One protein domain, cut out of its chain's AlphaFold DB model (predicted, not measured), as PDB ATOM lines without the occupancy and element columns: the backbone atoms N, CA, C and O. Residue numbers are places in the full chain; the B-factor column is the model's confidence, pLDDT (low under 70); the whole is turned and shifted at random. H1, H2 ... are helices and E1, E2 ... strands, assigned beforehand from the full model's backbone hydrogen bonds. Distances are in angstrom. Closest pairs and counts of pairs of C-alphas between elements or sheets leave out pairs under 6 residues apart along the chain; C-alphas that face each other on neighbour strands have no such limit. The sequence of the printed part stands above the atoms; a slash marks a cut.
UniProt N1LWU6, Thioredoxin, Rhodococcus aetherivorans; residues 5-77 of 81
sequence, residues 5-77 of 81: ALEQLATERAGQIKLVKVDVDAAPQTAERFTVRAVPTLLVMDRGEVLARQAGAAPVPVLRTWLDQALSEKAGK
ATOM      1  N   ALA A   5      87.575 -21.756  41.861       85.31
ATOM      2  CA  ALA A   5      86.871 -22.211  43.049       85.31
ATOM      3  C   ALA A   5      87.677 -22.056  44.350       85.31
ATOM      4  O   ALA A   5      87.140 -21.624  45.363       85.31
ATOM      5  N   LEU A   6      88.962 -22.422  44.338       86.69
ATOM      6  CA  LEU A   6      89.820 -22.379  45.525       86.69
ATOM      7  C   LEU A   6      90.223 -20.947  45.875       86.69
ATOM      8  O   LEU A   6      90.265 -20.607  47.053       86.69
ATOM      9  N   GLU A   7      90.478 -20.106  44.870       89.25
ATOM     10  CA  GLU A   7      90.735 -18.671  45.075       89.25
ATOM     11  C   GLU A   7      89.521 -17.970  45.671       89.25
ATOM     12  O   GLU A   7      89.660 -17.210  46.633       89.25
ATOM     13  N   GLN A   8      88.325 -18.274  45.161       89.69
ATOM     14  CA  GLN A   8      87.084 -17.760  45.721       89.69
ATOM     15  C   GLN A   8      86.938 -18.167  47.193       89.69
ATOM     16  O   GLN A   8      86.730 -17.303  48.042       89.69
ATOM     17  N   LEU A   9      87.109 -19.451  47.522       89.88
ATOM     18  CA  LEU A   9      86.992 -19.935  48.905       89.88
ATOM     19  C   LEU A   9      88.051 -19.333  49.838       89.88
ATOM     20  O   LEU A   9      87.749 -19.024  50.989       89.88
ATOM     21  N   ALA A  10      89.279 -19.150  49.350       90.44
ATOM     22  CA  ALA A  10      90.344 -18.495  50.103       90.44
ATOM     23  C   ALA A  10      90.037 -17.016  50.367       90.44
ATOM     24  O   ALA A  10      90.324 -16.517  51.453       90.44
ATOM     25  N   THR A  11      89.416 -16.339  49.401       91.38
ATOM     26  CA  THR A  11      88.998 -14.936  49.526       91.38
ATOM     27  C   THR A  11      87.821 -14.790  50.490       91.38
ATOM     28  O   THR A  11      87.868 -13.945  51.380       91.38
ATOM     29  N   GLU A  12      86.800 -15.648  50.377       90.38
ATOM     30  CA  GLU A  12      85.643 -15.693  51.292       90.38
ATOM     31  C   GLU A  12      86.062 -15.921  52.755       90.38
ATOM     32  O   GLU A  12      85.361 -15.515  53.678       90.38
ATOM     33  N   ARG A  13      87.219 -16.558  52.971       88.25
ATOM     34  CA  ARG A  13      87.760 -16.916  54.291       88.25
ATOM     35  C   ARG A  13      89.096 -16.238  54.578       88.25
ATOM     36  O   ARG A  13      89.941 -16.790  55.292       88.25
ATOM     37  N   ALA A  14      89.299 -15.051  54.008       87.06
ATOM     38  CA  ALA A  14      90.504 -14.269  54.227       87.06
ATOM     39  C   ALA A  14      90.772 -14.098  55.735       87.06
ATOM     40  O   ALA A  14      89.877 -13.780  56.516       87.06
ATOM     41  N   GLY A  15      92.013 -14.360  56.150       87.69
ATOM     42  CA  GLY A  15      92.430 -14.316  57.556       87.69
ATOM     43  C   GLY A  15      92.197 -15.606  58.351       87.69
ATOM     44  O   GLY A  15      92.807 -15.763  59.403       87.69
ATOM     45  N   GLN A  16      91.395 -16.553  57.851       88.56
ATOM     46  CA  GLN A  16      91.195 -17.862  58.492       88.56
ATOM     47  C   GLN A  16      92.023 -18.965  57.833       88.56
ATOM     48  O   GLN A  16      92.517 -19.862  58.513       88.56
ATOM     49  N   ILE A  17      92.186 -18.900  56.509       91.31
ATOM     50  CA  ILE A  17      92.954 -19.887  55.747       91.31
ATOM     51  C   ILE A  17      93.987 -19.223  54.840       91.31
ATOM     52  O   ILE A  17      93.814 -18.098  54.372       91.31
ATOM     53  N   LYS A  18      95.058 -19.965  54.552       91.69
ATOM     54  CA  LYS A  18      96.059 -19.615  53.543       91.69
ATOM     55  C   LYS A  18      96.033 -20.660  52.436       91.69
ATOM     56  O   LYS A  18      96.338 -21.824  52.681       91.69
ATOM     57  N   LEU A  19      95.713 -20.240  51.215       91.81
ATOM     58  CA  LEU A  19      95.799 -21.112  50.048       91.81
ATOM     59  C   LEU A  19      97.264 -21.272  49.627       91.81
ATOM     60  O   LEU A  19      97.952 -20.290  49.355       91.81
ATOM     61  N   VAL A  20      97.737 -22.516  49.566       92.25
ATOM     62  CA  VAL A  20      99.091 -22.864  49.122       92.25
ATOM     63  C   VAL A  20      98.988 -23.852  47.971       92.25
ATOM     64  O   VAL A  20      98.259 -24.839  48.050       92.25
ATOM     65  N   LYS A  21      99.736 -23.591  46.899       90.31
ATOM     66  CA  LYS A  21      99.869 -24.499  45.761       90.31
ATOM     67  C   LYS A  21     101.245 -25.146  45.806       90.31
ATOM     68  O   LYS A  21     102.247 -24.442  45.891       90.31
ATOM     69  N   VAL A  22     101.275 -26.466  45.693       90.81
ATOM     70  CA  VAL A  22     102.508 -27.244  45.569       90.81
ATOM     71  C   VAL A  22     102.518 -27.898  44.197       90.81
ATOM     72  O   VAL A  22     101.524 -28.490  43.783       90.81
ATOM     73  N   ASP A  23     103.632 -27.744  43.492       91.50
ATOM     74  CA  ASP A  23     103.923 -28.507  42.286       91.50
ATOM     75  C   ASP A  23     104.572 -29.831  42.703       91.50
ATOM     76  O   ASP A  23     105.611 -29.832  43.367       91.50
ATOM     77  N   VAL A  24     103.921 -30.948  42.383       90.62
ATOM     78  CA  VAL A  24     104.375 -32.281  42.801       90.62
ATOM     79  C   VAL A  24     105.588 -32.757  42.007       90.62
ATOM     80  O   VAL A  24     106.388 -33.509  42.558       90.62
ATOM     81  N   ASP A  25     105.767 -32.268  40.778       90.88
ATOM     82  CA  ASP A  25     106.911 -32.620  39.935       90.88
ATOM     83  C   ASP A  25     108.182 -31.922  40.447       90.88
ATOM     84  O   ASP A  25     109.269 -32.497  40.443       90.88
ATOM     85  N   ALA A  26     108.033 -30.701  40.971       95.19
ATOM     86  CA  ALA A  26     109.123 -29.950  41.597       95.19
ATOM     87  C   ALA A  26     109.383 -30.340  43.067       95.19
ATOM     88  O   ALA A  26     110.437 -30.010  43.613       95.19
ATOM     89  N   ALA A  27     108.436 -31.016  43.728       92.94
ATOM     90  CA  ALA A  27     108.522 -31.387  45.143       92.94
ATOM     91  C   ALA A  27     108.121 -32.860  45.402       92.94
ATOM     92  O   ALA A  27     107.189 -33.120  46.175       92.94
ATOM     93  N   PRO A  28     108.841 -33.842  44.825       92.75
ATOM     94  CA  PRO A  28     108.475 -35.260  44.905       92.75
ATOM     95  C   PRO A  28     108.468 -35.799  46.343       92.75
ATOM     96  O   PRO A  28     107.576 -36.557  46.711       92.75
ATOM     97  N   GLN A  29     109.390 -35.340  47.197       95.19
ATOM     98  CA  GLN A  29     109.427 -35.720  48.617       95.19
ATOM     99  C   GLN A  29     108.173 -35.260  49.376       95.19
ATOM    100  O   GLN A  29     107.660 -35.969  50.241       95.19
ATOM    101  N   THR A  30     107.648 -34.075  49.048       92.06
ATOM    102  CA  THR A  30     106.400 -33.567  49.631       92.06
ATOM    103  C   THR A  30     105.212 -34.395  49.150       92.06
ATOM    104  O   THR A  30     104.353 -34.763  49.953       92.06
ATOM    105  N   ALA A  31     105.173 -34.723  47.856       92.06
ATOM    106  CA  ALA A  31     104.138 -35.580  47.288       92.06
ATOM    107  C   ALA A  31     104.127 -36.969  47.951       92.06
ATOM    108  O   ALA A  31     103.062 -37.448  48.344       92.06
ATOM    109  N   GLU A  32     105.299 -37.573  48.158       93.94
ATOM    110  CA  GLU A  32     105.453 -38.851  48.860       93.94
ATOM    111  C   GLU A  32     105.006 -38.754  50.324       93.94
ATOM    112  O   GLU A  32     104.160 -39.541  50.761       93.94
ATOM    113  N   ARG A  33     105.483 -37.737  51.058       92.62
ATOM    114  CA  ARG A  33     105.129 -37.500  52.469       92.62
ATOM    115  C   ARG A  33     103.619 -37.420  52.690       92.62
ATOM    116  O   ARG A  33     103.123 -37.940  53.684       92.62
ATOM    117  N   PHE A  34     102.887 -36.785  51.777       93.00
ATOM    118  CA  PHE A  34     101.424 -36.692  51.847       93.00
ATOM    119  C   PHE A  34     100.702 -37.790  51.049       93.00
ATOM    120  O   PHE A  34      99.472 -37.773  50.917       93.00
ATOM    121  N   THR A  35     101.443 -38.771  50.529       92.25
ATOM    122  CA  THR A  35     100.926 -39.903  49.749       92.25
ATOM    123  C   THR A  35     100.029 -39.427  48.600       92.25
ATOM    124  O   THR A  35      98.906 -39.904  48.421       92.25
ATOM    125  N   VAL A  36     100.451 -38.404  47.857       91.19
ATOM    126  CA  VAL A  36      99.706 -37.864  46.712       91.19
ATOM    127  C   VAL A  36      99.784 -38.866  45.559       91.19
ATOM    128  O   VAL A  36     100.836 -39.058  44.968       91.19
ATOM    129  N   ARG A  37      98.660 -39.531  45.258       87.44
ATOM    130  CA  ARG A  37      98.562 -40.564  44.203       87.44
ATOM    131  C   ARG A  37      97.915 -40.062  42.912       87.44
ATOM    132  O   ARG A  37      98.018 -40.716  41.884       87.44
ATOM    133  N   ALA A  38      97.213 -38.935  42.985       87.00
ATOM    134  CA  ALA A  38      96.521 -38.320  41.863       87.00
ATOM    135  C   ALA A  38      96.500 -36.798  42.035       87.00
ATOM    136  O   ALA A  38      96.404 -36.288  43.157       87.00
ATOM    137  N   VAL A  39      96.569 -36.082  40.916       88.06
ATOM    138  CA  VAL A  39      96.470 -34.620  40.865       88.06
ATOM    139  C   VAL A  39      95.116 -34.242  40.246       88.06
ATOM    140  O   VAL A  39      94.758 -34.805  39.213       88.06
ATOM    141  N   PRO A  40      94.364 -33.293  40.834       89.62
ATOM    142  CA  PRO A  40      94.668 -32.579  42.076       89.62
ATOM    143  C   PRO A  40      94.378 -33.417  43.338       89.62
ATOM    144  O   PRO A  40      93.444 -34.212  43.371       89.62
ATOM    145  N   THR A  41      95.157 -33.194  44.401       91.75
ATOM    146  CA  THR A  41      94.831 -33.602  45.781       91.75
ATOM    147  C   THR A  41      94.779 -32.339  46.632       91.75
ATOM    148  O   THR A  41      95.709 -31.535  46.592       91.75
ATOM    149  N   LEU A  42      93.705 -32.162  47.397       93.38
ATOM    150  CA  LEU A  42      93.529 -31.040  48.314       93.38
ATOM    151  C   LEU A  42      93.714 -31.520  49.751       93.38
ATOM    152  O   LEU A  42      93.226 -32.590  50.127       93.38
ATOM    153  N   LEU A  43      94.408 -30.714  50.549       94.19
ATOM    154  CA  LEU A  43      94.670 -30.968  51.961       94.19
ATOM    155  C   LEU A  43      94.277 -29.731  52.764       94.19
ATOM    156  O   LEU A  43      94.626 -28.613  52.380       94.19
ATOM    157  N   VAL A  44      93.586 -29.937  53.882       94.38
ATOM    158  CA  VAL A  44      93.451 -28.926  54.938       94.38
ATOM    159  C   VAL A  44      94.446 -29.285  56.023       94.38
ATOM    160  O   VAL A  44      94.460 -30.424  56.492       94.38
ATOM    161  N   MET A  45      95.289 -28.331  56.402       93.12
ATOM    162  CA  MET A  45      96.332 -28.539  57.397       93.12
ATOM    163  C   MET A  45      96.290 -27.467  58.476       93.12
ATOM    164  O   MET A  45      96.068 -26.296  58.173       93.12
ATOM    165  N   ASP A  46      96.587 -27.868  59.707       91.00
ATOM    166  CA  ASP A  46      96.795 -26.969  60.841       91.00
ATOM    167  C   ASP A  46      97.989 -27.466  61.658       91.00
ATOM    168  O   ASP A  46      98.084 -28.646  61.974       91.00
ATOM    169  N   ARG A  47      98.952 -26.577  61.939       88.69
ATOM    170  CA  ARG A  47     100.154 -26.866  62.755       88.69
ATOM    171  C   ARG A  47     100.922 -28.150  62.386       88.69
ATOM    172  O   ARG A  47     101.555 -28.768  63.231       88.69
ATOM    173  N   GLY A  48     100.919 -28.522  61.105       88.25
ATOM    174  CA  GLY A  48     101.620 -29.708  60.598       88.25
ATOM    175  C   GLY A  48     100.781 -30.987  60.573       88.25
ATOM    176  O   GLY A  48     101.230 -31.976  59.994       88.25
ATOM    177  N   GLU A  49      99.561 -30.957  61.106       90.75
ATOM    178  CA  GLU A  49      98.597 -32.050  61.014       90.75
ATOM    179  C   GLU A  49      97.673 -31.873  59.810       90.75
ATOM    180  O   GLU A  49      97.305 -30.757  59.439       90.75
ATOM    181  N   VAL A  50      97.285 -32.988  59.192       93.31
ATOM    182  CA  VAL A  50      96.274 -33.007  58.130       93.31
ATOM    183  C   VAL A  50      94.910 -33.181  58.783       93.31
ATOM    184  O   VAL A  50      94.624 -34.231  59.352       93.31
ATOM    185  N   LEU A  51      94.069 -32.156  58.675       94.12
ATOM    186  CA  LEU A  51      92.704 -32.171  59.196       94.12
ATOM    187  C   LEU A  51      91.748 -32.884  58.243       94.12
ATOM    188  O   LEU A  51      90.884 -33.634  58.674       94.12
ATOM    189  N   ALA A  52      91.914 -32.663  56.939       93.94
ATOM    190  CA  ALA A  52      91.067 -33.278  55.931       93.94
ATOM    191  C   ALA A  52      91.794 -33.442  54.599       93.94
ATOM    192  O   ALA A  52      92.719 -32.696  54.262       93.94
ATOM    193  N   ARG A  53      91.324 -34.410  53.813       93.56
ATOM    194  CA  ARG A  53      91.827 -34.715  52.475       93.56
ATOM    195  C   ARG A  53      90.669 -34.853  51.499       93.56
ATOM    196  O   ARG A  53      89.681 -35.503  51.816       93.56
ATOM    197  N   GLN A  54      90.841 -34.299  50.305       91.44
ATOM    198  CA  GLN A  54      89.934 -34.491  49.179       91.44
ATOM    199  C   GLN A  54      90.748 -34.882  47.946       91.44
ATOM    200  O   GLN A  54      91.682 -34.180  47.550       91.44
ATOM    201  N   ALA A  55      90.418 -36.026  47.354       88.50
ATOM    202  CA  ALA A  55      91.022 -36.470  46.105       88.50
ATOM    203  C   ALA A  55      90.217 -35.928  44.919       88.50
ATOM    204  O   ALA A  55      88.996 -36.067  44.879       88.50
ATOM    205  N   GLY A  56      90.906 -35.348  43.938       85.44
ATOM    206  CA  GLY A  56      90.292 -34.843  42.718       85.44
ATOM    207  C   GLY A  56      89.648 -33.463  42.856       85.44
ATOM    208  O   GLY A  56      89.638 -32.829  43.913       85.44
ATOM    209  N   ALA A  57      89.144 -32.973  41.725       85.31
ATOM    210  CA  ALA A  57      88.411 -31.719  41.655       85.31
ATOM    211  C   ALA A  57      86.945 -31.931  42.062       85.31
ATOM    212  O   ALA A  57      86.359 -32.974  41.785       85.31
ATOM    213  N   ALA A  58      86.338 -30.916  42.673       87.31
ATOM    214  CA  ALA A  58      84.916 -30.907  42.999       87.31
ATOM    215  C   ALA A  58      84.316 -29.503  42.789       87.31
ATOM    216  O   ALA A  58      85.065 -28.520  42.766       87.31
ATOM    217  N   PRO A  59      82.983 -29.382  42.640       89.19
ATOM    218  CA  PRO A  59      82.308 -28.087  42.561       89.19
ATOM    219  C   PRO A  59      82.506 -27.232  43.822       89.19
ATOM    220  O   PRO A  59      82.617 -27.765  44.927       89.19
ATOM    221  N   VAL A  60      82.458 -25.901  43.675       89.25
ATOM    222  CA  VAL A  60      82.626 -24.932  44.784       89.25
ATOM    223  C   VAL A  60      81.761 -25.261  46.009       89.25
ATOM    224  O   VAL A  60      82.312 -25.260  47.107       89.25
ATOM    225  N   PRO A  61      80.452 -25.575  45.883       91.94
ATOM    226  CA  PRO A  61      79.626 -25.854  47.058       91.94
ATOM    227  C   PRO A  61      80.117 -27.068  47.853       91.94
ATOM    228  O   PRO A  61      80.116 -27.036  49.078       91.94
ATOM    229  N   VAL A  62      80.598 -28.106  47.163       91.56
ATOM    230  CA  VAL A  62      81.134 -29.320  47.793       91.56
ATOM    231  C   VAL A  62      82.437 -29.008  48.522       91.56
ATOM    232  O   VAL A  62      82.606 -29.396  49.676       91.56
ATOM    233  N   LEU A  63      83.337 -28.262  47.875       91.38
ATOM    234  CA  LEU A  63      84.598 -27.836  48.484       91.38
ATOM    235  C   LEU A  63      84.374 -26.920  49.692       91.38
ATOM    236  O   LEU A  63      85.114 -27.018  50.669       91.38
ATOM    237  N   ARG A  64      83.347 -26.061  49.646       92.31
ATOM    238  CA  ARG A  64      82.967 -25.193  50.765       92.31
ATOM    239  C   ARG A  64      82.562 -26.019  51.980       92.31
ATOM    240  O   ARG A  64      83.171 -25.854  53.031       92.31
ATOM    241  N   THR A  65      81.609 -26.934  51.805       94.12
ATOM    242  CA  THR A  65      81.121 -27.804  52.883       94.12
ATOM    243  C   THR A  65      82.239 -28.660  53.469       94.12
ATOM    244  O   THR A  65      82.369 -28.749  54.686       94.12
ATOM    245  N   TRP A  66      83.077 -29.255  52.618       94.19
ATOM    246  CA  TRP A  66      84.227 -30.048  53.056       94.19
ATOM    247  C   TRP A  66      85.210 -29.228  53.905       94.19
ATOM    248  O   TRP A  66      85.657 -29.683  54.958       94.19
ATOM    249  N   LEU A  67      85.514 -27.999  53.479       92.62
ATOM    250  CA  LEU A  67      86.383 -27.096  54.229       92.62
ATOM    251  C   LEU A  67      85.757 -26.678  55.570       92.62
ATOM    252  O   LEU A  67      86.454 -26.664  56.582       92.62
ATOM    253  N   ASP A  68      84.457 -26.376  55.598       93.12
ATOM    254  CA  ASP A  68      83.735 -26.022  56.830       93.12
ATOM    255  C   ASP A  68      83.757 -27.148  57.865       93.12
ATOM    256  O   ASP A  68      83.975 -26.898  59.053       93.12
ATOM    257  N   GLN A  69      83.576 -28.391  57.416       93.69
ATOM    258  CA  GLN A  69      83.652 -29.570  58.277       93.69
ATOM    259  C   GLN A  69      85.054 -29.719  58.877       93.69
ATOM    260  O   GLN A  69      85.189 -29.820  60.094       93.69
ATOM    261  N   ALA A  70      86.096 -29.622  58.046       93.25
ATOM    262  CA  ALA A  70      87.484 -29.734  58.494       93.25
ATOM    263  C   ALA A  70      87.860 -28.673  59.547       93.25
ATOM    264  O   ALA A  70      88.549 -28.967  60.524       93.25
ATOM    265  N   LEU A  71      87.399 -27.431  59.362       90.19
ATOM    266  CA  LEU A  71      87.654 -26.335  60.301       90.19
ATOM    267  C   LEU A  71      86.829 -26.467  61.592       90.19
ATOM    268  O   LEU A  71      87.311 -26.107  62.666       90.19
ATOM    269  N   SER A  72      85.617 -27.016  61.507       89.19
ATOM    270  CA  SER A  72      84.762 -27.254  62.677       89.19
ATOM    271  C   SER A  72      85.304 -28.383  63.561       89.19
ATOM    272  O   SER A  72      85.306 -28.260  64.786       89.19
ATOM    273  N   GLU A  73      85.837 -29.452  62.961       82.38
ATOM    274  CA  GLU A  73      86.501 -30.534  63.701       82.38
ATOM    275  C   GLU A  73      87.728 -30.040  64.477       82.38
ATOM    276  O   GLU A  73      87.952 -30.467  65.612       82.38
ATOM    277  N   LYS A  74      88.495 -29.099  63.908       80.69
ATOM    278  CA  LYS A  74      89.593 -28.433  64.624       80.69
ATOM    279  C   LYS A  74      89.082 -27.708  65.869       80.69
ATOM    280  O   LYS A  74      89.619 -27.925  66.952       80.69
ATOM    281  N   ALA A  75      88.055 -26.871  65.722       75.50
ATOM    282  CA  ALA A  75      87.512 -26.096  66.836       75.50
ATOM    283  C   ALA A  75      87.016 -27.001  67.979       75.50
ATOM    284  O   ALA A  75      87.247 -26.701  69.149       75.50
ATOM    285  N   GLY A  76      86.406 -28.145  67.647       74.62
ATOM    286  CA  GLY A  76      86.001 -29.148  68.636       74.62
ATOM    287  C   GLY A  76      87.179 -29.810  69.364       74.62
ATOM    288  O   GLY A  76      87.094 -30.034  70.568       74.62
ATOM    289  N   LYS A  77      88.290 -30.090  68.666       71.25
ATOM    290  CA  LYS A  77      89.510 -30.647  69.282       71.25
ATOM    291  C   LYS A  77      90.204 -29.649  70.213       71.25
ATOM    292  O   LYS A  77      90.646 -30.041  71.291       71.25
TER     293      LYS A  77
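This is residues 5 to 77 of the 81 residues of the protein "Thioredoxin" of Rhodococcus aetherivorans (UniProt N1LWU6). What would a first look show? A small two-strand hairpin, E1 and E2, forms the middle, with the long helix H3 packed on it; the short helix H1 makes a corner with H3's first residues. The short helix H2 lies far from H3, beyond the hairpin, and the long link of residues 13 to 27 runs from H1 to it. What are the figures? The 73 printed residues hold three named helices and two named strands, ordered H1 H2 E1 E2 H3, in a mixed class with an antiparallel sheet, E1 - E2. The whole is compact, with a radius of gyration of the C-alphas of 12.5 A and spans of 31 by 27 by 20 A.

Where are the strands? E1 is residues 41 to 46, 16.6 A long, beginning at C-alpha 41 (94.831, -33.602, 45.781), and E2 is residues 49 to 55, 17.3 A. Where are the helices? H3 is residues 60 to 77, 26.1 A, ending at C-alpha 77 (89.510, -30.647, 69.282). H1 is residues 5 to 12, 10.6 A, and H2 is residues 28 to 33, 8.6 A.

How do E1 and E2 pair? They are an antiparallel hairpin at 162 degrees, with N 44 and O 52 within hydrogen-bond range at 2.9 A. What is near H3? The closest C-alphas of E2 and H3, Ala 52 and Ala 70, are 5.7 A apart. H1 touches H3's residues 60 to 64 alone, at a steep tilt of 53 degrees, the same way; the closest C-alphas, Ala 5 and Val 60, are 5.3 A apart. What of H2 and the helix backbones? H2 is apart from H1, H3 and E2. In H1, H2 and H3 every O i to N i+4 pair is within hydrogen-bond range.

How far does it reach? The C-alphas farthest apart, Asp 25 and Gly 76, are 35.7 A apart. Is it unbroken and confident? The printed part has no cut, its mean pLDDT is 90.0, and no printed residue is under 70.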